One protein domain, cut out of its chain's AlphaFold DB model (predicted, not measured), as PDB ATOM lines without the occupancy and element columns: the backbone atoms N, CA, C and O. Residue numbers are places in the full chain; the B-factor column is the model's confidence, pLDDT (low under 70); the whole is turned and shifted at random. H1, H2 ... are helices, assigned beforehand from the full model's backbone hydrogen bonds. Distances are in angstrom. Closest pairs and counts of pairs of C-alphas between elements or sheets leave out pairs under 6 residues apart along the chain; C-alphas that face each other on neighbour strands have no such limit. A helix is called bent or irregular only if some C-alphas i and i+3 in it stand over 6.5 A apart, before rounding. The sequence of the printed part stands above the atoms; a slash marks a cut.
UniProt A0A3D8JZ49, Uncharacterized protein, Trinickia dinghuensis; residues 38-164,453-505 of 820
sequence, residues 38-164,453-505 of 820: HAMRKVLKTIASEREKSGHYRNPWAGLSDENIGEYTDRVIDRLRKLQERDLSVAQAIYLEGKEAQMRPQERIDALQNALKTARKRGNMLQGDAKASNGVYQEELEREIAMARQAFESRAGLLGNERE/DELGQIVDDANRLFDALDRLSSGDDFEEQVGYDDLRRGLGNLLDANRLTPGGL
ATOM      1  N   HIS A  38     157.623 -48.716  47.718       86.44
ATOM      2  CA  HIS A  38     158.260 -49.822  48.441       86.44
ATOM      3  C   HIS A  38     159.527 -50.303  47.732       86.44
ATOM      4  O   HIS A  38     160.568 -50.464  48.368       86.44
ATOM      5  N   ALA A  39     159.469 -50.457  46.408       86.12
ATOM      6  CA  ALA A  39     160.629 -50.829  45.600       86.12
ATOM      7  C   ALA A  39     161.723 -49.747  45.656       86.12
ATOM      8  O   ALA A  39     162.884 -50.046  45.934       86.12
ATOM      9  N   MET A  40     161.346 -48.472  45.507       89.38
ATOM     10  CA  MET A  40     162.280 -47.345  45.640       89.38
ATOM     11  C   MET A  40     162.938 -47.301  47.020       89.38
ATOM     12  O   MET A  40     164.151 -47.133  47.126       89.38
ATOM     13  N   ARG A  41     162.158 -47.508  48.086       90.94
ATOM     14  CA  ARG A  41     162.661 -47.556  49.462       90.94
ATOM     15  C   ARG A  41     163.757 -48.615  49.628       90.94
ATOM     16  O   ARG A  41     164.776 -48.321  50.253       90.94
ATOM     17  N   LYS A  42     163.580 -49.816  49.061       89.12
ATOM     18  CA  LYS A  42     164.609 -50.875  49.083       89.12
ATOM     19  C   LYS A  42     165.887 -50.432  48.366       89.12
ATOM     20  O   LYS A  42     166.960 -50.485  48.966       89.12
ATOM     21  N   VAL A  43     165.770 -49.914  47.139       90.62
ATOM     22  CA  VAL A  43     166.918 -49.426  46.352       90.62
ATOM     23  C   VAL A  43     167.678 -48.334  47.106       90.62
ATOM     24  O   VAL A  43     168.899 -48.404  47.242       90.62
ATOM     25  N   LEU A  44     166.966 -47.345  47.654       92.69
ATOM     26  CA  LEU A  44     167.564 -46.244  48.410       92.69
ATOM     27  C   LEU A  44     168.247 -46.715  49.694       92.69
ATOM     28  O   LEU A  44     169.314 -46.200  50.027       92.69
ATOM     29  N   LYS A  45     167.682 -47.705  50.396       91.62
ATOM     30  CA  LYS A  45     168.304 -48.300  51.588       91.62
ATOM     31  C   LYS A  45     169.607 -49.021  51.242       91.62
ATOM     32  O   LYS A  45     170.595 -48.879  51.970       91.62
ATOM     33  N   THR A  46     169.637 -49.737  50.119       91.25
ATOM     34  CA  THR A  46     170.850 -50.385  49.606       91.25
ATOM     35  C   THR A  46     171.908 -49.347  49.240       91.25
ATOM     36  O   THR A  46     173.021 -49.420  49.757       91.25
ATOM     37  N   ILE A  47     171.548 -48.321  48.457       92.00
ATOM     38  CA  ILE A  47     172.457 -47.218  48.098       92.00
ATOM     39  C   ILE A  47     173.010 -46.546  49.359       92.00
ATOM     40  O   ILE A  47     174.222 -46.378  49.480       92.00
ATOM     41  N   ALA A  48     172.152 -46.189  50.319       89.81
ATOM     42  CA  ALA A  48     172.578 -45.537  51.555       89.81
ATOM     43  C   ALA A  48     173.561 -46.410  52.345       89.81
ATOM     44  O   ALA A  48     174.615 -45.924  52.747       89.81
ATOM     45  N   SER A  49     173.276 -47.709  52.477       89.00
ATOM     46  CA  SER A  49     174.152 -48.664  53.166       89.00
ATOM     47  C   SER A  49     175.509 -48.818  52.471       89.00
ATOM     48  O   SER A  49     176.546 -48.883  53.127       89.00
ATOM     49  N   GLU A  50     175.534 -48.871  51.140       89.12
ATOM     50  CA  GLU A  50     176.772 -48.960  50.360       89.12
ATOM     51  C   GLU A  50     177.590 -47.676  50.425       89.12
ATOM     52  O   GLU A  50     178.813 -47.723  50.568       89.12
ATOM     53  N   ARG A  51     176.935 -46.514  50.339       87.06
ATOM     54  CA  ARG A  51     177.598 -45.218  50.478       87.06
ATOM     55  C   ARG A  51     178.132 -45.044  51.886       87.06
ATOM     56  O   ARG A  51     179.274 -44.628  52.029       87.06
ATOM     57  N   GLU A  52     177.382 -45.420  52.915       83.56
ATOM     58  CA  GLU A  52     177.840 -45.367  54.303       83.56
ATOM     59  C   GLU A  52     179.039 -46.296  54.547       83.56
ATOM     60  O   GLU A  52     179.985 -45.880  55.208       83.56
ATOM     61  N   LYS A  53     179.057 -47.500  53.955       81.94
ATOM     62  CA  LYS A  53     180.192 -48.442  54.051       81.94
ATOM     63  C   LYS A  53     181.418 -48.029  53.232       81.94
ATOM     64  O   LYS A  53     182.543 -48.267  53.661       81.94
ATOM     65  N   SER A  54     181.211 -47.456  52.045       69.75
ATOM     66  CA  SER A  54     182.298 -46.973  51.173       69.75
ATOM     67  C   SER A  54     182.836 -45.606  51.595       69.75
ATOM     68  O   SER A  54     183.952 -45.241  51.233       69.75
ATOM     69  N   GLY A  55     182.055 -44.850  52.368       59.78
ATOM     70  CA  GLY A  55     182.400 -43.531  52.873       59.78
ATOM     71  C   GLY A  55     182.948 -43.548  54.300       59.78
ATOM     72  O   GLY A  55     182.579 -44.349  55.147       59.78
ATOM     73  N   HIS A  56     183.829 -42.597  54.600       58.06
ATOM     74  CA  HIS A  56     184.314 -42.364  55.962       58.06
ATOM     75  C   HIS A  56     183.213 -41.751  56.863       58.06
ATOM     76  O   HIS A  56     182.243 -41.201  56.356       58.06
ATOM     77  N   TYR A  57     183.401 -41.747  58.195       51.66
ATOM     78  CA  TYR A  57     182.477 -41.281  59.271       51.66
ATOM     79  C   TYR A  57     181.778 -39.900  59.087       51.66
ATOM     80  O   TYR A  57     180.902 -39.499  59.861       51.66
ATOM     81  N   ARG A  58     182.164 -39.139  58.064       68.69
ATOM     82  CA  ARG A  58     181.620 -37.830  57.697       68.69
ATOM     83  C   ARG A  58     181.011 -37.863  56.305       68.69
ATOM     84  O   ARG A  58     181.453 -37.178  55.388       68.69
ATOM     85  N   ASN A  59     180.022 -38.728  56.169       77.88
ATOM     86  CA  ASN A  59     179.338 -38.984  54.923       77.88
ATOM     87  C   ASN A  59     177.935 -38.356  54.977       77.88
ATOM     88  O   ASN A  59     177.211 -38.634  55.932       77.88
ATOM     89  N   PRO A  60     177.513 -37.544  53.991       84.12
ATOM     90  CA  PRO A  60     176.137 -37.044  53.915       84.12
ATOM     91  C   PRO A  60     175.071 -38.154  53.766       84.12
ATOM     92  O   PRO A  60     173.881 -37.857  53.845       84.12
ATOM     93  N   TRP A  61     175.477 -39.412  53.565       86.31
ATOM     94  CA  TRP A  61     174.625 -40.607  53.603       86.31
ATOM     95  C   TRP A  61     174.483 -41.263  54.980       86.31
ATOM     96  O   TRP A  61     173.655 -42.156  55.133       86.31
ATOM     97  N   ALA A  62     175.271 -40.846  55.973       80.50
ATOM     98  CA  ALA A  62     175.262 -41.466  57.293       80.50
ATOM     99  C   ALA A  62     174.004 -41.112  58.101       80.50
ATOM    100  O   ALA A  62     173.484 -39.997  58.014       80.50
ATOM    101  N   GLY A  63     173.589 -42.040  58.968       74.44
ATOM    102  CA  GLY A  63     172.551 -41.793  59.972       74.44
ATOM    103  C   GLY A  63     171.107 -41.906  59.477       74.44
ATOM    104  O   GLY A  63     170.212 -41.446  60.179       74.44
ATOM    105  N   LEU A  64     170.872 -42.520  58.315       83.69
ATOM    106  CA  LEU A  64     169.524 -42.818  57.828       83.69
ATOM    107  C   LEU A  64     168.909 -43.970  58.642       83.69
ATOM    108  O   LEU A  64     169.373 -45.106  58.562       83.69
ATOM    109  N   SER A  65     167.886 -43.672  59.444       80.69
ATOM    110  CA  SER A  65     167.162 -44.664  60.244       80.69
ATOM    111  C   SER A  65     166.074 -45.379  59.432       80.69
ATOM    112  O   SER A  65     165.606 -44.883  58.402       80.69
ATOM    113  N   ASP A  66     165.619 -46.530  59.934       80.44
ATOM    114  CA  ASP A  66     164.446 -47.230  59.387       80.44
ATOM    115  C   ASP A  66     163.143 -46.428  59.552       80.44
ATOM    116  O   ASP A  66     162.189 -46.640  58.805       80.44
ATOM    117  N   GLU A  67     163.110 -45.476  60.484       78.25
ATOM    118  CA  GLU A  67     161.982 -44.562  60.687       78.25
ATOM    119  C   GLU A  67     161.918 -43.519  59.555       78.25
ATOM    120  O   GLU A  67     160.854 -43.287  58.975       78.25
ATOM    121  N   ASN A  68     163.069 -42.979  59.138       82.50
ATOM    122  CA  ASN A  68     163.122 -41.801  58.257       82.50
ATOM    123  C   ASN A  68     163.323 -42.155  56.776       82.50
ATOM    124  O   ASN A  68     163.141 -41.315  55.893       82.50
ATOM    125  N   ILE A  69     163.629 -43.419  56.456       89.50
ATOM    126  CA  ILE A  69     163.733 -43.899  55.066       89.50
ATOM    127  C   ILE A  69     162.441 -43.656  54.265       89.50
ATOM    128  O   ILE A  69     162.499 -43.479  53.050       89.50
ATOM    129  N   GLY A  70     161.269 -43.622  54.915       89.44
ATOM    130  CA  GLY A  70     159.997 -43.278  54.259       89.44
ATOM    131  C   GLY A  70     159.972 -41.851  53.737       89.44
ATOM    132  O   GLY A  70     159.817 -41.639  52.537       89.44
ATOM    133  N   GLU A  71     160.205 -40.894  54.630       88.06
ATOM    134  CA  GLU A  71     160.266 -39.477  54.281       88.06
ATOM    135  C   GLU A  71     161.370 -39.199  53.256       88.06
ATOM    136  O   GLU A  71     161.142 -38.503  52.265       88.06
ATOM    137  N   TYR A  72     162.558 -39.780  53.448       90.50
ATOM    138  CA  TYR A  72     163.646 -39.651  52.483       90.50
ATOM    139  C   TYR A  72     163.230 -40.139  51.093       90.50
ATOM    140  O   TYR A  72     163.476 -39.452  50.104       90.50
ATOM    141  N   THR A  73     162.549 -41.287  51.018       92.25
ATOM    142  CA  THR A  73     162.041 -41.837  49.754       92.25
ATOM    143  C   THR A  73     161.056 -40.881  49.087       92.25
ATOM    144  O   THR A  73     161.188 -40.611  47.893       92.25
ATOM    145  N   ASP A  74     160.122 -40.308  49.846       89.56
ATOM    146  CA  ASP A  74     159.147 -39.351  49.316       89.56
ATOM    147  C   ASP A  74     159.818 -38.076  48.787       89.56
ATOM    148  O   ASP A  74     159.510 -37.627  47.680       89.56
ATOM    149  N   ARG A  75     160.800 -37.536  49.521       88.69
ATOM    150  CA  ARG A  75     161.577 -36.362  49.091       88.69
ATOM    151  C   ARG A  75     162.417 -36.651  47.848       88.69
ATOM    152  O   ARG A  75     162.514 -35.795  46.969       88.69
ATOM    153  N   VAL A  76     163.019 -37.836  47.749       90.19
ATOM    154  CA  VAL A  76     163.762 -38.254  46.551       90.19
ATOM    155  C   VAL A  76     162.823 -38.368  45.352       90.19
ATOM    156  O   VAL A  76     163.143 -37.829  44.296       90.19
ATOM    157  N   ILE A  77     161.658 -39.005  45.502       89.62
ATOM    158  CA  ILE A  77     160.672 -39.140  44.418       89.62
ATOM    159  C   ILE A  77     160.209 -37.764  43.922       89.62
ATOM    160  O   ILE A  77     160.207 -37.535  42.713       89.62
ATOM    161  N   ASP A  78     159.874 -36.836  44.827       85.62
ATOM    162  CA  ASP A  78     159.506 -35.458  44.460       85.62
ATOM    163  C   ASP A  78     160.626 -34.766  43.668       85.62
ATOM    164  O   ASP A  78     160.394 -34.181  42.608       85.62
ATOM    165  N   ARG A  79     161.874 -34.886  44.135       85.69
ATOM    166  CA  ARG A  79     163.029 -34.255  43.483       85.69
ATOM    167  C   ARG A  79     163.354 -34.865  42.126       85.69
ATOM    168  O   ARG A  79     163.660 -34.116  41.202       85.69
ATOM    169  N   LEU A  80     163.259 -36.183  41.983       85.31
ATOM    170  CA  LEU A  80     163.445 -36.863  40.702       85.31
ATOM    171  C   LEU A  80     162.355 -36.476  39.701       85.31
ATOM    172  O   LEU A  80     162.667 -36.259  38.534       85.31
ATOM    173  N   ARG A  81     161.103 -36.327  40.153       81.81
ATOM    174  CA  ARG A  81     160.002 -35.840  39.309       81.81
ATOM    175  C   ARG A  81     160.285 -34.432  38.797       81.81
ATOM    176  O   ARG A  81     160.241 -34.204  37.595       81.81
ATOM    177  N   LYS A  82     160.686 -33.522  39.686       78.62
ATOM    178  CA  LYS A  82     161.068 -32.151  39.310       78.62
ATOM    179  C   LYS A  82     162.248 -32.118  38.336       78.62
ATOM    180  O   LYS A  82     162.202 -31.357  37.376       78.62
ATOM    181  N   LEU A  83     163.278 -32.940  38.555       79.69
ATOM    182  CA  LEU A  83     164.433 -33.049  37.652       79.69
ATOM    183  C   LEU A  83     164.006 -33.529  36.258       79.69
ATOM    184  O   LEU A  83     164.462 -32.989  35.251       79.69
ATOM    185  N   GLN A  84     163.112 -34.519  36.203       77.62
ATOM    186  CA  GLN A  84     162.578 -35.048  34.952       77.62
ATOM    187  C   GLN A  84     161.736 -34.010  34.204       77.62
ATOM    188  O   GLN A  84     161.966 -33.754  33.026       77.62
ATOM    189  N   GLU A  85     160.784 -33.386  34.894       72.88
ATOM    190  CA  GLU A  85     159.843 -32.441  34.296       72.88
ATOM    191  C   GLU A  85     160.514 -31.133  33.859       72.88
ATOM    192  O   GLU A  85     160.052 -30.512  32.901       72.88
ATOM    193  N   ARG A  86     161.605 -30.722  34.520       74.00
ATOM    194  CA  ARG A  86     162.253 -29.421  34.298       74.00
ATOM    195  C   ARG A  86     163.570 -29.547  33.557       74.00
ATOM    196  O   ARG A  86     163.666 -29.163  32.396       74.00
ATOM    197  N   ASP A  87     164.594 -30.072  34.221       74.75
ATOM    198  CA  ASP A  87     165.961 -29.999  33.711       74.75
ATOM    199  C   ASP A  87     166.126 -30.877  32.469       74.75
ATOM    200  O   ASP A  87     166.696 -30.441  31.468       74.75
ATOM    201  N   LEU A  88     165.553 -32.083  32.480       74.38
ATOM    202  CA  LEU A  88     165.608 -32.954  31.312       74.38
ATOM    203  C   LEU A  88     164.729 -32.480  30.159       74.38
ATOM    204  O   LEU A  88     165.173 -32.551  29.016       74.38
ATOM    205  N   SER A  89     163.534 -31.948  30.430       69.50
ATOM    206  CA  SER A  89     162.693 -31.344  29.389       69.50
ATOM    207  C   SER A  89     163.413 -30.200  28.676       69.50
ATOM    208  O   SER A  89     163.339 -30.087  27.455       69.50
ATOM    209  N   VAL A  90     164.161 -29.372  29.412       72.56
ATOM    210  CA  VAL A  90     164.936 -28.280  28.810       72.56
ATOM    211  C   VAL A  90     166.176 -28.795  28.088       72.56
ATOM    212  O   VAL A  90     166.464 -28.326  26.990       72.56
ATOM    213  N   ALA A  91     166.898 -29.772  28.644       75.94
ATOM    214  CA  ALA A  91     168.004 -30.416  27.934       75.94
ATOM    215  C   ALA A  91     167.533 -31.035  26.611       75.94
ATOM    216  O   ALA A  91     168.171 -30.843  25.578       75.94
ATOM    217  N   GLN A  92     166.376 -31.697  26.626       71.88
ATOM    218  CA  GLN A  92     165.732 -32.230  25.436       71.88
ATOM    219  C   GLN A  92     165.328 -31.112  24.471       71.88
ATOM    220  O   GLN A  92     165.609 -31.220  23.285       71.88
ATOM    221  N   ALA A  93     164.744 -30.012  24.951       68.75
ATOM    222  CA  ALA A  93     164.399 -28.869  24.108       68.75
ATOM    223  C   ALA A  93     165.626 -28.271  23.402       68.75
ATOM    224  O   ALA A  93     165.586 -28.040  22.199       68.75
ATOM    225  N   ILE A  94     166.733 -28.078  24.126       71.69
ATOM    226  CA  ILE A  94     167.988 -27.549  23.569       71.69
ATOM    227  C   ILE A  94     168.592 -28.533  22.562       71.69
ATOM    228  O   ILE A  94     169.083 -28.117  21.516       71.69
ATOM    229  N   TYR A  95     168.550 -29.833  22.858       74.69
ATOM    230  CA  TYR A  95     169.000 -30.876  21.938       74.69
ATOM    231  C   TYR A  95     168.191 -30.880  20.640       74.69
ATOM    232  O   TYR A  95     168.747 -30.976  19.544       74.69
ATOM    233  N   LEU A  96     166.871 -30.741  20.753       67.38
ATOM    234  CA  LEU A  96     165.986 -30.690  19.599       67.38
ATOM    235  C   LEU A  96     166.180 -29.413  18.795       67.38
ATOM    236  O   LEU A  96     166.294 -29.517  17.581       67.38
ATOM    237  N   GLU A  97     166.329 -28.258  19.442       67.62
ATOM    238  CA  GLU A  97     166.686 -26.995  18.781       67.62
ATOM    239  C   GLU A  97     168.017 -27.135  18.018       67.62
ATOM    240  O   GLU A  97     168.129 -26.733  16.859       67.62
ATOM    241  N   GLY A  98     169.019 -27.768  18.637       67.56
ATOM    242  CA  GLY A  98     170.307 -28.046  18.007       67.56
ATOM    243  C   GLY A  98     170.205 -29.002  16.818       67.56
ATOM    244  O   GLY A  98     170.846 -28.766  15.794       67.56
ATOM    245  N   LYS A  99     169.383 -30.057  16.920       69.00
ATOM    246  CA  LYS A  99     169.126 -30.996  15.815       69.00
ATOM    247  C   LYS A  99     168.374 -30.323  14.677       69.00
ATOM    248  O   LYS A  99     168.776 -30.442  13.528       69.00
ATOM    249  N   GLU A 100     167.301 -29.612  14.995       61.75
ATOM    250  CA  GLU A 100     166.442 -28.913  14.043       61.75
ATOM    251  C   GLU A 100     167.231 -27.907  13.210       61.75
ATOM    252  O   GLU A 100     167.061 -27.816  11.999       61.75
ATOM    253  N   ALA A 101     168.162 -27.199  13.833       58.44
ATOM    254  CA  ALA A 101     169.002 -26.251  13.130       58.44
ATOM    255  C   ALA A 101     170.157 -26.904  12.332       58.44
ATOM    256  O   ALA A 101     170.881 -26.238  11.596       58.44
ATOM    257  N   GLN A 102     170.319 -28.223  12.417       59.59
ATOM    258  CA  GLN A 102     171.124 -28.999  11.471       59.59
ATOM    259  C   GLN A 102     170.269 -29.608  10.346       59.59
ATOM    260  O   GLN A 102     170.827 -30.052   9.341       59.59
ATOM    261  N   MET A 103     168.934 -29.606  10.477       62.06
ATOM    262  CA  MET A 103     168.019 -30.152   9.473       62.06
ATOM    263  C   MET A 103     167.902 -29.238   8.253       62.06
ATOM    264  O   MET A 103     167.901 -28.001   8.331       62.06
ATOM    265  N   ARG A 104     167.716 -29.865   7.093       64.25
ATOM    266  CA  ARG A 104     167.256 -29.176   5.888       64.25
ATOM    267  C   ARG A 104     165.808 -28.701   6.090       64.25
ATOM    268  O   ARG A 104     165.038 -29.364   6.784       64.25
ATOM    269  N   PRO A 105     165.383 -27.602   5.440       62.62
ATOM    270  CA  PRO A 105     164.016 -27.095   5.572       62.62
ATOM    271  C   PRO A 105     162.925 -28.146   5.314       62.62
ATOM    272  O   PRO A 105     161.946 -28.197   6.053       62.62
ATOM    273  N   GLN A 106     163.117 -29.016   4.314       67.81
ATOM    274  CA  GLN A 106     162.175 -30.100   4.026       67.81
ATOM    275  C   GLN A 106     162.152 -31.155   5.139       67.81
ATOM    276  O   GLN A 106     161.078 -31.526   5.592       67.81
ATOM    277  N   GLU A 107     163.317 -31.566   5.649       68.06
ATOM    278  CA  GLU A 107     163.417 -32.522   6.764       68.06
ATOM    279  C   GLU A 107     162.709 -32.001   8.022       68.06
ATOM    280  O   GLU A 107     162.055 -32.764   8.729       68.06
ATOM    281  N   ARG A 108     162.777 -30.688   8.273       65.94
ATOM    282  CA  ARG A 108     162.036 -30.029   9.355       65.94
ATOM    283  C   ARG A 108     160.525 -30.073   9.128       65.94
ATOM    284  O   ARG A 108     159.783 -30.385  10.056       65.94
ATOM    285  N   ILE A 109     160.058 -29.751   7.919       68.75
ATOM    286  CA  ILE A 109     158.629 -29.834   7.574       68.75
ATOM    287  C   ILE A 109     158.135 -31.270   7.775       68.75
ATOM    288  O   ILE A 109     157.103 -31.467   8.417       68.75
ATOM    289  N   ASP A 110     158.896 -32.260   7.313       74.31
ATOM    290  CA  ASP A 110     158.570 -33.678   7.465       74.31
ATOM    291  C   ASP A 110     158.538 -34.085   8.951       74.31
ATOM    292  O   ASP A 110     157.612 -34.768   9.400       74.31
ATOM    293  N   ALA A 111     159.499 -33.612   9.754       65.38
ATOM    294  CA  ALA A 111     159.532 -33.839  11.199       65.38
ATOM    295  C   ALA A 111     158.312 -33.231  11.915       65.38
ATOM    296  O   ALA A 111     157.658 -33.919  12.704       65.38
ATOM    297  N   LEU A 112     157.946 -31.982  11.604       64.69
ATOM    298  CA  LEU A 112     156.764 -31.314  12.162       64.69
ATOM    299  C   LEU A 112     155.462 -32.016  11.746       64.69
ATOM    300  O   LEU A 112     154.556 -32.197  12.560       64.69
ATOM    301  N   GLN A 113     155.366 -32.478  10.497       76.00
ATOM    302  CA  GLN A 113     154.222 -33.261  10.022       76.00
ATOM    303  C   GLN A 113     154.101 -34.606  10.746       76.00
ATOM    304  O   GLN A 113     152.995 -35.021  11.107       76.00
ATOM    305  N   ASN A 114     155.226 -35.275  11.002       71.19
ATOM    306  CA  ASN A 114     155.262 -36.506  11.786       71.19
ATOM    307  C   ASN A 114     154.865 -36.260  13.251       71.19
ATOM    308  O   ASN A 114     154.093 -37.044  13.817       71.19
ATOM    309  N   ALA A 115     155.303 -35.145  13.843       61.19
ATOM    310  CA  ALA A 115     154.871 -34.706  15.167       61.19
ATOM    311  C   ALA A 115     153.354 -34.451  15.211       61.19
ATOM    312  O   ALA A 115     152.673 -34.972  16.095       61.19
ATOM    313  N   LEU A 116     152.793 -33.764  14.210       67.12
ATOM    314  CA  LEU A 116     151.353 -33.499  14.112       67.12
ATOM    315  C   LEU A 116     150.544 -34.791  13.955       67.12
ATOM    316  O   LEU A 116     149.543 -34.998  14.645       67.12
ATOM    317  N   LYS A 117     150.995 -35.706  13.090       77.56
ATOM    318  CA  LYS A 117     150.384 -37.034  12.911       77.56
ATOM    319  C   LYS A 117     150.346 -37.804  14.231       77.56
ATOM    320  O   LYS A 117     149.356 -38.466  14.547       77.56
ATOM    321  N   THR A 118     151.409 -37.692  15.012       62.25
ATOM    322  CA  THR A 118     151.533 -38.316  16.327       62.25
ATOM    323  C   THR A 118     150.633 -37.666  17.372       62.25
ATOM    324  O   THR A 118     149.912 -38.374  18.076       62.25
ATOM    325  N   ALA A 119     150.613 -36.335  17.444       57.47
ATOM    326  CA  ALA A 119     149.744 -35.576  18.340       57.47
ATOM    327  C   ALA A 119     148.262 -35.882  18.073       57.47
ATOM    328  O   ALA A 119     147.493 -36.084  19.014       57.47
ATOM    329  N   ARG A 120     147.872 -36.027  16.799       78.19
ATOM    330  CA  ARG A 120     146.523 -36.452  16.394       78.19
ATOM    331  C   ARG A 120     146.195 -37.869  16.871       78.19
ATOM    332  O   ARG A 120     145.169 -38.068  17.514       78.19
ATOM    333  N   LYS A 121     147.090 -38.843  16.646       73.88
ATOM    334  CA  LYS A 121     146.925 -40.216  17.173       73.88
ATOM    335  C   LYS A 121     146.776 -40.223  18.697       73.88
ATOM    336  O   LYS A 121     145.931 -40.936  19.230       73.88
ATOM    337  N   ARG A 122     147.573 -39.412  19.394       56.47
ATOM    338  CA  ARG A 122     147.543 -39.274  20.852       56.47
ATOM    339  C   ARG A 122     146.251 -38.633  21.355       56.47
ATOM    340  O   ARG A 122     145.707 -39.100  22.348       56.47
ATOM    341  N   GLY A 123     145.745 -37.606  20.675       66.00
ATOM    342  CA  GLY A 123     144.517 -36.902  21.058       66.00
ATOM    343  C   GLY A 123     143.294 -37.815  21.147       66.00
ATOM    344  O   GLY A 123     142.410 -37.572  21.966       66.00
ATOM    345  N   ASN A 124     143.293 -38.904  20.377       74.50
ATOM    346  CA  ASN A 124     142.249 -39.925  20.416       74.50
ATOM    347  C   ASN A 124     142.294 -40.799  21.684       74.50
ATOM    348  O   ASN A 124     141.292 -41.413  22.026       74.50
ATOM    349  N   MET A 125     143.436 -40.853  22.381       62.50
ATOM    350  CA  MET A 125     143.653 -41.664  23.589       62.50
ATOM    351  C   MET A 125     143.619 -40.845  24.891       62.50
ATOM    352  O   MET A 125     143.659 -41.421  25.975       62.50
ATOM    353  N   LEU A 126     143.593 -39.513  24.807       58.72
ATOM    354  CA  LEU A 126     143.617 -38.618  25.968       58.72
ATOM    355  C   LEU A 126     142.207 -38.182  26.387       58.72
ATOM    356  O   LEU A 126     141.297 -38.079  25.564       58.72
ATOM    357  N   GLN A 127     142.051 -37.853  27.670       61.06
ATOM    358  CA  GLN A 127     140.823 -37.306  28.257       61.06
ATOM    359  C   GLN A 127     141.128 -36.053  29.095       61.06
ATOM    360  O   GLN A 127     142.283 -35.807  29.451       61.06
ATOM    361  N   GLY A 128     140.096 -35.255  29.389       73.62
ATOM    362  CA  GLY A 128     140.192 -34.066  30.248       73.62
ATOM    363  C   GLY A 128     141.199 -33.021  29.757       73.62
ATOM    364  O   GLY A 128     141.380 -32.829  28.551       73.62
ATOM    365  N   ASP A 129     141.889 -32.378  30.698       46.00
ATOM    366  CA  ASP A 129     142.860 -31.307  30.430       46.00
ATOM    367  C   ASP A 129     144.005 -31.748  29.514       46.00
ATOM    368  O   ASP A 129     144.489 -30.973  28.690       46.00
ATOM    369  N   ALA A 130     144.395 -33.025  29.571       43.09
ATOM    370  CA  ALA A 130     145.413 -33.567  28.679       43.09
ATOM    371  C   ALA A 130     144.963 -33.544  27.207       43.09
ATOM    372  O   ALA A 130     145.777 -33.282  26.320       43.09
ATOM    373  N   LYS A 131     143.670 -33.778  26.933       62.28
ATOM    374  CA  LYS A 131     143.105 -33.678  25.578       62.28
ATOM    375  C   LYS A 131     143.070 -32.224  25.102       62.28
ATOM    376  O   LYS A 131     143.416 -31.971  23.950       62.28
ATOM    377  N   ALA A 132     142.714 -31.290  25.985       54.00
ATOM    378  CA  ALA A 132     142.696 -29.858  25.685       54.00
ATOM    379  C   ALA A 132     144.103 -29.320  25.364       54.00
ATOM    380  O   ALA A 132     144.301 -28.715  24.313       54.00
ATOM    381  N   SER A 133     145.106 -29.624  26.197       48.66
ATOM    382  CA  SER A 133     146.505 -29.240  25.949       48.66
ATOM    383  C   SER A 133     147.062 -29.850  24.660       48.66
ATOM    384  O   SER A 133     147.783 -29.190  23.916       48.66
ATOM    385  N   ASN A 134     146.688 -31.095  24.343       52.34
ATOM    386  CA  ASN A 134     147.075 -31.731  23.085       52.34
ATOM    387  C   ASN A 134     146.384 -31.103  21.857       52.34
ATOM    388  O   ASN A 134     146.936 -31.178  20.765       52.34
ATOM    389  N   GLY A 135     145.203 -30.495  22.016       53.06
ATOM    390  CA  GLY A 135     144.542 -29.708  20.969       53.06
ATOM    391  C   GLY A 135     145.302 -28.419  20.651       53.06
ATOM    392  O   GLY A 135     145.641 -28.186  19.496       53.06
ATOM    393  N   VAL A 136     145.678 -27.654  21.683       57.03
ATOM    394  CA  VAL A 136     146.514 -26.444  21.534       57.03
ATOM    395  C   VAL A 136     147.834 -26.772  20.833       57.03
ATOM    396  O   VAL A 136     148.225 -26.092  19.889       57.03
ATOM    397  N   TYR A 137     148.479 -27.870  21.228       55.69
ATOM    398  CA  TYR A 137     149.720 -28.325  20.606       55.69
ATOM    399  C   TYR A 137     149.565 -28.672  19.113       55.69
ATOM    400  O   TYR A 137     150.450 -28.378  18.313       55.69
ATOM    401  N   GLN A 138     148.439 -29.273  18.707       64.44
ATOM    402  CA  GLN A 138     148.172 -29.547  17.288       64.44
ATOM    403  C   GLN A 138     148.036 -28.255  16.478       64.44
ATOM    404  O   GLN A 138     148.637 -28.151  15.413       64.44
ATOM    405  N   GLU A 139     147.300 -27.268  16.992       62.28
ATOM    406  CA  GLU A 139     147.146 -25.965  16.335       62.28
ATOM    407  C   GLU A 139     148.477 -25.208  16.216       62.28
ATOM    408  O   GLU A 139     148.704 -24.483  15.246       62.28
ATOM    409  N   GLU A 140     149.357 -25.346  17.208       53.84
ATOM    410  CA  GLU A 140     150.705 -24.778  17.171       53.84
ATOM    411  C   GLU A 140     151.568 -25.454  16.104       53.84
ATOM    412  O   GLU A 140     152.164 -24.757  15.283       53.84
ATOM    413  N   LEU A 141     151.572 -26.790  16.048       55.44
ATOM    414  CA  LEU A 141     152.282 -27.544  15.011       55.44
ATOM    415  C   LEU A 141     151.772 -27.201  13.606       55.44
ATOM    416  O   LEU A 141     152.568 -27.043  12.684       55.44
ATOM    417  N   GLU A 142     150.460 -27.053  13.422       71.56
ATOM    418  CA  GLU A 142     149.871 -26.651  12.139       71.56
ATOM    419  C   GLU A 142     150.307 -25.245  11.721       71.56
ATOM    420  O   GLU A 142     150.714 -25.040  10.571       71.56
ATOM    421  N   ARG A 143     150.296 -24.288  12.658       64.81
ATOM    422  CA  ARG A 143     150.827 -22.937  12.430       64.81
ATOM    423  C   ARG A 143     152.307 -22.974  12.071       64.81
ATOM    424  O   ARG A 143     152.730 -22.291  11.141       64.81
ATOM    425  N   GLU A 144     153.092 -23.772  12.777       59.69
ATOM    426  CA  GLU A 144     154.526 -23.881  12.548       59.69
ATOM    427  C   GLU A 144     154.856 -24.515  11.193       59.69
ATOM    428  O   GLU A 144     155.721 -24.007  10.480       59.69
ATOM    429  N   ILE A 145     154.119 -25.554  10.784       68.62
ATOM    430  CA  ILE A 145     154.221 -26.153   9.446       68.62
ATOM    431  C   ILE A 145     153.891 -25.116   8.369       68.62
ATOM    432  O   ILE A 145     154.622 -25.011   7.383       68.62
ATOM    433  N   ALA A 146     152.815 -24.343   8.544       68.31
ATOM    434  CA  ALA A 146     152.424 -23.309   7.589       68.31
ATOM    435  C   ALA A 146     153.508 -22.227   7.452       68.31
ATOM    436  O   ALA A 146     153.906 -21.887   6.338       68.31
ATOM    437  N   MET A 147     154.053 -21.751   8.573       60.53
ATOM    438  CA  MET A 147     155.145 -20.775   8.576       60.53
ATOM    439  C   MET A 147     156.435 -21.343   7.972       60.53
ATOM    440  O   MET A 147     157.103 -20.658   7.200       60.53
ATOM    441  N   ALA A 148     156.782 -22.597   8.281       62.38
ATOM    442  CA  ALA A 148     157.956 -23.267   7.729       62.38
ATOM    443  C   ALA A 148     157.864 -23.407   6.202       62.38
ATOM    444  O   ALA A 148     158.833 -23.121   5.500       62.38
ATOM    445  N   ARG A 149     156.684 -23.779   5.686       69.50
ATOM    446  CA  ARG A 149     156.401 -23.849   4.245       69.50
ATOM    447  C   ARG A 149     156.483 -22.483   3.584       69.50
ATOM    448  O   ARG A 149     157.205 -22.334   2.608       69.50
ATOM    449  N   GLN A 150     155.848 -21.467   4.164       64.00
ATOM    450  CA  GLN A 150     155.914 -20.099   3.647       64.00
ATOM    451  C   GLN A 150     157.360 -19.572   3.604       64.00
ATOM    452  O   GLN A 150     157.773 -18.929   2.635       64.00
ATOM    453  N   ALA A 151     158.161 -19.860   4.633       56.53
ATOM    454  CA  ALA A 151     159.578 -19.503   4.680       56.53
ATOM    455  C   ALA A 151     160.415 -20.264   3.637       56.53
ATOM    456  O   ALA A 151     161.379 -19.715   3.105       56.53
ATOM    457  N   PHE A 152     160.055 -21.513   3.332       63.44
ATOM    458  CA  PHE A 152     160.694 -22.312   2.289       63.44
ATOM    459  C   PHE A 152     160.337 -21.806   0.881       63.44
ATOM    460  O   PHE A 152     161.227 -21.538   0.075       63.44
ATOM    461  N   GLU A 153     159.052 -21.581   0.613       62.81
ATOM    462  CA  GLU A 153     158.524 -21.122  -0.677       62.81
ATOM    463  C   GLU A 153     159.007 -19.710  -1.034       62.81
ATOM    464  O   GLU A 153     159.463 -19.471  -2.151       62.81
ATOM    465  N   SER A 154     159.017 -18.784  -0.069       55.28
ATOM    466  CA  SER A 154     159.558 -17.427  -0.267       55.28
ATOM    467  C   SER A 154     161.067 -17.398  -0.554       55.28
ATOM    468  O   SER A 154     161.569 -16.412  -1.094       55.28
ATOM    469  N   ARG A 155     161.801 -18.473  -0.233       52.44
ATOM    470  CA  ARG A 155     163.243 -18.622  -0.497       52.44
ATOM    471  C   ARG A 155     163.554 -19.345  -1.806       52.44
ATOM    472  O   ARG A 155     164.613 -19.086  -2.378       52.44
ATOM    473  N   ALA A 156     162.652 -20.194  -2.300       45.28
ATOM    474  CA  ALA A 156     162.816 -20.906  -3.569       45.28
ATOM    475  C   ALA A 156     162.978 -19.952  -4.774       45.28
ATOM    476  O   ALA A 156     163.642 -20.299  -5.745       45.28
ATOM    477  N   GLY A 157     162.455 -18.720  -4.687       38.53
ATOM    478  CA  GLY A 157     162.636 -17.681  -5.710       38.53
ATOM    479  C   GLY A 157     163.980 -16.931  -5.683       38.53
ATOM    480  O   GLY A 157     164.256 -16.174  -6.607       38.53
ATOM    481  N   LEU A 158     164.818 -17.111  -4.651       39.19
ATOM    482  CA  LEU A 158     166.051 -16.328  -4.434       39.19
ATOM    483  C   LEU A 158     167.353 -17.137  -4.570       39.19
ATOM    484  O   LEU A 158     168.434 -16.554  -4.511       39.19
ATOM    485  N   LEU A 159     167.293 -18.466  -4.728       40.12
ATOM    486  CA  LEU A 159     168.473 -19.334  -4.665       40.12
ATOM    487  C   LEU A 159     168.424 -20.442  -5.726       40.12
ATOM    488  O   LEU A 159     167.862 -21.512  -5.509       40.12
ATOM    489  N   GLY A 160     169.090 -20.209  -6.858       35.94
ATOM    490  CA  GLY A 160     169.554 -21.291  -7.721       35.94
ATOM    491  C   GLY A 160     170.743 -21.994  -7.060       35.94
ATOM    492  O   GLY A 160     171.804 -21.392  -6.918       35.94
ATOM    493  N   ASN A 161     170.552 -23.262  -6.692       41.16
ATOM    494  CA  ASN A 161     171.522 -24.257  -6.204       41.16
ATOM    495  C   ASN A 161     171.583 -24.504  -4.681       41.16
ATOM    496  O   ASN A 161     171.930 -23.652  -3.862       41.16
ATOM    497  N   GLU A 162     171.307 -25.767  -4.348       40.56
ATOM    498  CA  GLU A 162     171.214 -26.413  -3.035       40.56
ATOM    499  C   GLU A 162     172.562 -26.573  -2.301       40.56
ATOM    500  O   GLU A 162     172.993 -27.691  -2.003       40.56
ATOM    501  N   ARG A 163     173.265 -25.485  -1.960       45.97
ATOM    502  CA  ARG A 163     174.434 -25.599  -1.066       45.97
ATOM    503  C   ARG A 163     174.356 -24.729   0.188       45.97
ATOM    504  O   ARG A 163     174.269 -23.507   0.134       45.97
ATOM    505  N   GLU A 164     174.512 -25.462   1.291       47.97
ATOM    506  CA  GLU A 164     174.892 -25.101   2.657       47.97
ATOM    507  C   GLU A 164     173.774 -24.758   3.659       47.97
ATOM    508  O   GLU A 164     173.176 -23.684   3.690       47.97
ATOM    509  N   ASP A 453     175.347 -33.804  19.978       80.06
ATOM    510  CA  ASP A 453     175.443 -35.259  20.179       80.06
ATOM    511  C   ASP A 453     175.637 -35.626  21.656       80.06
ATOM    512  O   ASP A 453     175.015 -36.553  22.168       80.06
ATOM    513  N   GLU A 454     176.475 -34.867  22.368       84.06
ATOM    514  CA  GLU A 454     176.710 -35.058  23.800       84.06
ATOM    515  C   GLU A 454     175.450 -34.787  24.622       84.06
ATOM    516  O   GLU A 454     175.174 -35.506  25.581       84.06
ATOM    517  N   LEU A 455     174.675 -33.771  24.242       78.81
ATOM    518  CA  LEU A 455     173.399 -33.473  24.880       78.81
ATOM    519  C   LEU A 455     172.351 -34.554  24.582       78.81
ATOM    520  O   LEU A 455     171.631 -34.953  25.494       78.81
ATOM    521  N   GLY A 456     172.320 -35.081  23.355       79.69
ATOM    522  CA  GLY A 456     171.497 -36.240  22.996       79.69
ATOM    523  C   GLY A 456     171.821 -37.455  23.858       79.69
ATOM    524  O   GLY A 456     170.930 -38.036  24.471       79.69
ATOM    525  N   GLN A 457     173.110 -37.761  24.023       82.62
ATOM    526  CA  GLN A 457     173.549 -38.865  24.871       82.62
ATOM    527  C   GLN A 457     173.110 -38.695  26.333       82.62
ATOM    528  O   GLN A 457     172.658 -39.664  26.942       82.62
ATOM    529  N   ILE A 458     173.212 -37.478  26.886       80.88
ATOM    530  CA  ILE A 458     172.720 -37.155  28.236       80.88
ATOM    531  C   ILE A 458     171.215 -37.438  28.341       80.88
ATOM    532  O   ILE A 458     170.775 -38.095  29.285       80.88
ATOM    533  N   VAL A 459     170.430 -36.959  27.371       79.62
ATOM    534  CA  VAL A 459     168.974 -37.152  27.336       79.62
ATOM    535  C   VAL A 459     168.626 -38.642  27.269       79.62
ATOM    536  O   VAL A 459     167.771 -39.103  28.025       79.62
ATOM    537  N   ASP A 460     169.326 -39.422  26.448       81.88
ATOM    538  CA  ASP A 460     169.109 -40.868  26.325       81.88
ATOM    539  C   ASP A 460     169.461 -41.637  27.596       81.88
ATOM    540  O   ASP A 460     168.789 -42.602  27.966       81.88
ATOM    541  N   ASP A 461     170.531 -41.237  28.276       80.69
ATOM    542  CA  ASP A 461     170.973 -41.879  29.512       80.69
ATOM    543  C   ASP A 461     170.004 -41.607  30.652       80.69
ATOM    544  O   ASP A 461     169.654 -42.519  31.406       80.69
ATOM    545  N   ALA A 462     169.512 -40.376  30.731       79.69
ATOM    546  CA  ALA A 462     168.484 -40.011  31.678       79.69
ATOM    547  C   ALA A 462     167.160 -40.732  31.381       79.69
ATOM    548  O   ALA A 462     166.568 -41.309  32.290       79.69
ATOM    549  N   ASN A 463     166.737 -40.797  30.114       78.94
ATOM    550  CA  ASN A 463     165.562 -41.568  29.703       78.94
ATOM    551  C   ASN A 463     165.675 -43.040  30.117       78.94
ATOM    552  O   ASN A 463     164.752 -43.575  30.725       78.94
ATOM    553  N   ARG A 464     166.828 -43.677  29.873       82.25
ATOM    554  CA  ARG A 464     167.080 -45.064  30.297       82.25
ATOM    555  C   ARG A 464     166.974 -45.247  31.809       82.25
ATOM    556  O   ARG A 464     166.404 -46.245  32.249       82.25
ATOM    557  N   LEU A 465     167.492 -44.302  32.597       83.75
ATOM    558  CA  LEU A 465     167.350 -44.329  34.053       83.75
ATOM    559  C   LEU A 465     165.876 -44.241  34.468       83.75
ATOM    560  O   LEU A 465     165.422 -45.063  35.260       83.75
ATOM    561  N   PHE A 466     165.126 -43.272  33.940       82.06
ATOM    562  CA  PHE A 466     163.719 -43.082  34.299       82.06
ATOM    563  C   PHE A 466     162.825 -44.232  33.822       82.06
ATOM    564  O   PHE A 466     161.933 -44.637  34.559       82.06
ATOM    565  N   ASP A 467     163.112 -44.835  32.668       80.69
ATOM    566  CA  ASP A 467     162.428 -46.051  32.220       80.69
ATOM    567  C   ASP A 467     162.713 -47.240  33.152       80.69
ATOM    568  O   ASP A 467     161.826 -48.054  33.415       80.69
ATOM    569  N   ALA A 468     163.939 -47.359  33.674       82.19
ATOM    570  CA  ALA A 468     164.272 -48.374  34.674       82.19
ATOM    571  C   ALA A 468     163.571 -48.102  36.018       82.19
ATOM    572  O   ALA A 468     163.103 -49.042  36.660       82.19
ATOM    573  N   LEU A 469     163.439 -46.832  36.416       83.19
ATOM    574  CA  LEU A 469     162.658 -46.435  37.590       83.19
ATOM    575  C   LEU A 469     161.163 -46.724  37.419       83.19
ATOM    576  O   LEU A 469     160.522 -47.152  38.372       83.19
ATOM    577  N   ASP A 470     160.609 -46.540  36.222       80.00
ATOM    578  CA  ASP A 470     159.226 -46.914  35.922       80.00
ATOM    579  C   ASP A 470     159.024 -48.428  35.998       80.00
ATOM    580  O   ASP A 470     158.022 -48.886  36.529       80.00
ATOM    581  N   ARG A 471     159.988 -49.236  35.549       77.44
ATOM    582  CA  ARG A 471     159.896 -50.702  35.670       77.44
ATOM    583  C   ARG A 471     159.895 -51.191  37.119       77.44
ATOM    584  O   ARG A 471     159.308 -52.235  37.381       77.44
ATOM    585  N   LEU A 472     160.447 -50.428  38.070       75.31
ATOM    586  CA  LEU A 472     160.285 -50.729  39.503       75.31
ATOM    587  C   LEU A 472     158.809 -50.734  39.938       75.31
ATOM    588  O   LEU A 472     158.488 -51.267  41.000       75.31
ATOM    589  N   SER A 473     157.901 -50.131  39.163       67.06
ATOM    590  CA  SER A 473     156.486 -50.038  39.506       67.06
ATOM    591  C   SER A 473     155.741 -51.372  39.444       67.06
ATOM    592  O   SER A 473     154.678 -51.478  40.056       67.06
ATOM    593  N   SER A 474     156.260 -52.376  38.723       66.44
ATOM    594  CA  SER A 474     155.529 -53.617  38.427       66.44
ATOM    595  C   SER A 474     155.529 -54.657  39.552       66.44
ATOM    596  O   SER A 474     154.769 -55.610  39.461       66.44
ATOM    597  N   GLY A 475     156.292 -54.458  40.634       58.44
ATOM    598  CA  GLY A 475     156.072 -55.152  41.913       58.44
ATOM    599  C   GLY A 475     156.746 -56.514  42.142       58.44
ATOM    600  O   GLY A 475     156.665 -56.990  43.270       58.44
ATOM    601  N   ASP A 476     157.455 -57.090  41.169       57.56
ATOM    602  CA  ASP A 476     158.163 -58.380  41.325       57.56
ATOM    603  C   ASP A 476     159.662 -58.204  41.636       57.56
ATOM    604  O   ASP A 476     160.168 -57.088  41.513       57.56
ATOM    605  N   ASP A 477     160.352 -59.287  42.042       64.94
ATOM    606  CA  ASP A 477     161.760 -59.398  42.499       64.94
ATOM    607  C   ASP A 477     162.796 -58.719  41.578       64.94
ATOM    608  O   ASP A 477     163.604 -59.329  40.880       64.94
ATOM    609  N   PHE A 478     162.783 -57.390  41.593       68.00
ATOM    610  CA  PHE A 478     163.562 -56.542  40.705       68.00
ATOM    611  C   PHE A 478     165.068 -56.615  40.996       68.00
ATOM    612  O   PHE A 478     165.878 -56.284  40.136       68.00
ATOM    613  N   GLU A 479     165.453 -57.082  42.188       67.81
ATOM    614  CA  GLU A 479     166.854 -57.306  42.570       67.81
ATOM    615  C   GLU A 479     167.521 -58.405  41.723       67.81
ATOM    616  O   GLU A 479     168.728 -58.349  41.499       67.81
ATOM    617  N   GLU A 480     166.741 -59.354  41.190       67.44
ATOM    618  CA  GLU A 480     167.229 -60.436  40.324       67.44
ATOM    619  C   GLU A 480     167.163 -60.081  38.827       67.44
ATOM    620  O   GLU A 480     167.618 -60.843  37.971       67.44
ATOM    621  N   GLN A 481     166.616 -58.911  38.480       70.19
ATOM    622  CA  GLN A 481     166.471 -58.498  37.089       70.19
ATOM    623  C   GLN A 481     167.771 -57.933  36.508       70.19
ATOM    624  O   GLN A 481     168.508 -57.159  37.128       70.19
ATOM    625  N   VAL A 482     168.013 -58.267  35.237       66.12
ATOM    626  CA  VAL A 482     169.107 -57.702  34.442       66.12
ATOM    627  C   VAL A 482     168.984 -56.174  34.417       66.12
ATOM    628  O   VAL A 482     168.003 -55.627  33.915       66.12
ATOM    629  N   GLY A 483     169.998 -55.484  34.948       75.56
ATOM    630  CA  GLY A 483     170.060 -54.019  34.999       75.56
ATOM    631  C   GLY A 483     169.806 -53.395  36.375       75.56
ATOM    632  O   GLY A 483     169.950 -52.176  36.496       75.56
ATOM    633  N   TYR A 484     169.504 -54.183  37.419       83.69
ATOM    634  CA  TYR A 484     169.366 -53.677  38.794       83.69
ATOM    635  C   TYR A 484     170.603 -52.904  39.267       83.69
ATOM    636  O   TYR A 484     170.497 -51.779  39.756       83.69
ATOM    637  N   ASP A 485     171.790 -53.475  39.069       85.12
ATOM    638  CA  ASP A 485     173.049 -52.847  39.474       85.12
ATOM    639  C   ASP A 485     173.335 -51.544  38.727       85.12
ATOM    640  O   ASP A 485     173.865 -50.597  39.313       85.12
ATOM    641  N   ASP A 486     172.963 -51.470  37.451       83.25
ATOM    642  CA  ASP A 486     173.138 -50.262  36.650       83.25
ATOM    643  C   ASP A 486     172.154 -49.168  37.069       83.25
ATOM    644  O   ASP A 486     172.562 -48.011  37.204       83.25
ATOM    645  N   LEU A 487     170.898 -49.525  37.372       85.88
ATOM    646  CA  LEU A 487     169.927 -48.610  37.970       85.88
ATOM    647  C   LEU A 487     170.424 -48.099  39.323       85.88
ATOM    648  O   LEU A 487     170.474 -46.892  39.543       85.88
ATOM    649  N   ARG A 488     170.822 -49.004  40.220       89.38
ATOM    650  CA  ARG A 488     171.305 -48.685  41.567       89.38
ATOM    651  C   ARG A 488     172.524 -47.765  41.517       89.38
ATOM    652  O   ARG A 488     172.547 -46.735  42.193       89.38
ATOM    653  N   ARG A 489     173.525 -48.090  40.690       85.19
ATOM    654  CA  ARG A 489     174.740 -47.276  40.511       85.19
ATOM    655  C   ARG A 489     174.421 -45.927  39.864       85.19
ATOM    656  O   ARG A 489     174.940 -44.902  40.307       85.19
ATOM    657  N   GLY A 490     173.572 -45.919  38.835       83.69
ATOM    658  CA  GLY A 490     173.133 -44.713  38.131       83.69
ATOM    659  C   GLY A 490     172.368 -43.755  39.042       83.69
ATOM    660  O   GLY A 490     172.726 -42.581  39.134       83.69
ATOM    661  N   LEU A 491     171.384 -44.273  39.781       87.81
ATOM    662  CA  LEU A 491     170.606 -43.524  40.763       87.81
ATOM    663  C   LEU A 491     171.496 -43.009  41.897       87.81
ATOM    664  O   LEU A 491     171.437 -41.827  42.214       87.81
ATOM    665  N   GLY A 492     172.375 -43.842  42.463       87.56
ATOM    666  CA  GLY A 492     173.308 -43.409  43.507       87.56
ATOM    667  C   GLY A 492     174.176 -42.229  43.060       87.56
ATOM    668  O   GLY A 492     174.255 -41.220  43.758       87.56
ATOM    669  N   ASN A 493     174.753 -42.304  41.856       82.88
ATOM    670  CA  ASN A 493     175.552 -41.217  41.283       82.88
ATOM    671  C   ASN A 493     174.725 -39.944  41.027       82.88
ATOM    672  O   ASN A 493     175.226 -38.836  41.239       82.88
ATOM    673  N   LEU A 494     173.472 -40.088  40.582       83.69
ATOM    674  CA  LEU A 494     172.557 -38.963  40.389       83.69
ATOM    675  C   LEU A 494     172.266 -38.258  41.720       83.69
ATOM    676  O   LEU A 494     172.334 -37.029  41.789       83.69
ATOM    677  N   LEU A 495     171.977 -39.029  42.772       87.12
ATOM    678  CA  LEU A 495     171.667 -38.509  44.103       87.12
ATOM    679  C   LEU A 495     172.882 -37.819  44.739       87.12
ATOM    680  O   LEU A 495     172.745 -36.716  45.268       87.12
ATOM    681  N   ASP A 496     174.073 -38.415  44.621       82.00
ATOM    682  CA  ASP A 496     175.338 -37.829  45.080       82.00
ATOM    683  C   ASP A 496     175.590 -36.456  44.451       82.00
ATOM    684  O   ASP A 496     175.821 -35.462  45.147       82.00
ATOM    685  N   ALA A 497     175.518 -36.396  43.120       78.06
ATOM    686  CA  ALA A 497     175.861 -35.193  42.379       78.06
ATOM    687  C   ALA A 497     174.861 -34.050  42.587       78.06
ATOM    688  O   ALA A 497     175.251 -32.886  42.570       78.06
ATOM    689  N   ASN A 498     173.593 -34.381  42.830       79.81
ATOM    690  CA  ASN A 498     172.539 -33.405  43.098       79.81
ATOM    691  C   ASN A 498     172.347 -33.114  44.596       79.81
ATOM    692  O   ASN A 498     171.387 -32.438  44.968       79.81
ATOM    693  N   ARG A 499     173.231 -33.624  45.472       82.19
ATOM    694  CA  ARG A 499     173.134 -33.476  46.938       82.19
ATOM    695  C   ARG A 499     171.787 -33.952  47.506       82.19
ATOM    696  O   ARG A 499     171.348 -33.472  48.550       82.19
ATOM    697  N   LEU A 500     171.155 -34.923  46.846       86.88
ATOM    698  CA  LEU A 500     169.896 -35.553  47.251       86.88
ATOM    699  C   LEU A 500     170.156 -36.708  48.224       86.88
ATOM    700  O   LEU A 500     169.595 -37.785  48.084       86.88
ATOM    701  N   THR A 501     171.051 -36.492  49.183       88.69
ATOM    702  CA  THR A 501     171.411 -37.466  50.215       88.69
ATOM    703  C   THR A 501     170.485 -37.314  51.429       88.69
ATOM    704  O   THR A 501     169.838 -36.270  51.571       88.69
ATOM    705  N   PRO A 502     170.450 -38.279  52.366       87.50
ATOM    706  CA  PRO A 502     169.761 -38.117  53.646       87.50
ATOM    707  C   PRO A 502     170.131 -36.806  54.346       87.50
ATOM    708  O   PRO A 502     169.262 -36.008  54.688       87.50
ATOM    709  N   GLY A 503     171.429 -36.508  54.445       81.69
ATOM    710  CA  GLY A 503     171.912 -35.266  55.034       81.69
ATOM    711  C   GLY A 503     171.563 -34.005  54.241       81.69
ATOM    712  O   GLY A 503     171.613 -32.909  54.790       81.69
ATOM    713  N   GLY A 504     171.192 -34.109  52.964       81.69
ATOM    714  CA  GLY A 504     170.695 -32.978  52.180       81.69
ATOM    715  C   GLY A 504     169.185 -32.792  52.207       81.69
ATOM    716  O   GLY A 504     168.728 -31.658  52.071       81.69
ATOM    717  N   LEU A 505     168.420 -33.866  52.410       84.00
ATOM    718  CA  LEU A 505     166.959 -33.839  52.338       84.00
ATOM    719  C   LEU A 505     166.265 -33.857  53.704       84.00
ATOM    720  O   LEU A 505     165.180 -33.288  53.799       84.00
TER     721      LEU A 505
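Overview. This is residues 38 to 164 and 453 to 505 of the 820 residues of an uncharacterized protein of Trinickia dinghuensis (UniProt A0A3D8JZ49). A head of crossed helices and a long helical hairpin lie at opposite ends of an elongated model, joined by the bent but nearly straight helix H2: H1, H6, H7 and arm H2a gather in the head, arm H2b leads away to the H3 and H4 hairpin, and H5 runs from H2b back to H1 and H6. Residues 153 to 163, of which 153 to 156 belong to H4, stick out. The printed part has 180 residues with seven named helices, H1 to H7 in chain order, and no named strand; its class is all helix. It is loose, with a radius of gyration of the C-alphas of 22.5 A, and spans 72 by 40 by 29 A.

Along the chain. H1, residues 38 to 54, is 24.4 A long and begins at C-alpha 38 at (158.260, -49.822, 48.441). H2, residues 69 to 100, was assigned as one helix by its hydrogen bonds but is bent, with C-alphas 85 and 88 6.5 A apart. Its arms are H2a, residues 69 to 85, 24.0 A, and H2b, residues 88 to 100, 17.8 A. H3 holds residues 105 to 123, 26.8 A, and H4 residues 128 to 156, 42.8 A, ending at C-alpha 156 at (162.816, -20.906, -3.569). After the cut come H5, residues 453 to 474, 32.7 A; H6, residues 484 to 497, 19.9 A; and H7, residues 502 to 505, 5.3 A, which ends at C-alpha 505 at (166.959, -33.839, 52.338).

Arrangement. The helix packing is mostly crossed: of the 5 pairs of helices that touch and have a tilt, leaving out those that touch only at the corner or at their ends, 1 is at a shallow tilt. H1 touches H2a about perpendicular, at 79 degrees, with the C-alphas of Arg 41 and Thr 73 closest at 5.8 A. H1 touches H6 the same way at a steep tilt of 67 degrees, only just short of about perpendicular; the C-alphas of Ile 47 and Gly 492 are closest, 6.0 A. H1 and H5 only just touch, with 3 pairs of C-alphas within 8 A, and only at their ends; Ala 39 and Leu 472 have the closest C-alphas, 6.1 A. H7 touches H2a, with the C-alphas of Tyr 72 and Pro 502 closest at 6.4 A. H5 touches H6 opposite ways at a steep tilt of 61 degrees, with the C-alphas of Leu 465 and Leu 487 closest at 6.3 A. H5 touches H2b with residues 453 to 462 alone, opposite ways at a steep tilt of 41 degrees; the C-alphas of Tyr 95 and Leu 455 are closest, 5.9 A. H2b and H3 are close but not clearly touching, 6.5 A between the closest C-alphas, Glu 100 and Arg 108. H3 and H4 touch as a hairpin, opposite ways at a shallow tilt of 18 degrees, with the C-alphas of Gly 123 and Lys 131 closest at 5.7 A. H4 is apart from H1, H5 and H6, among others. Every O i to N i+4 pair is within hydrogen-bond range in H1, H2a, H2b, H3 and H6; H4 has 24 of 25, H5 has 16 of 18, and H7 is too short for such a pair.

Size, cuts and confidence. The C-alphas of Glu 67 and Gly 160, the two farthest apart, are 72.7 A apart. Residues 165 to 452 are cut out, and C-alphas 164 and 453 are 20.3 A apart across the cut. The link from H1 to H2, residues 55 to 68, is long. The mean pLDDT of the printed part is 72.7, and 76 residues are under 70, among them residues 96 to 109, 129 to 141, 143 to 164 and 473 to 480.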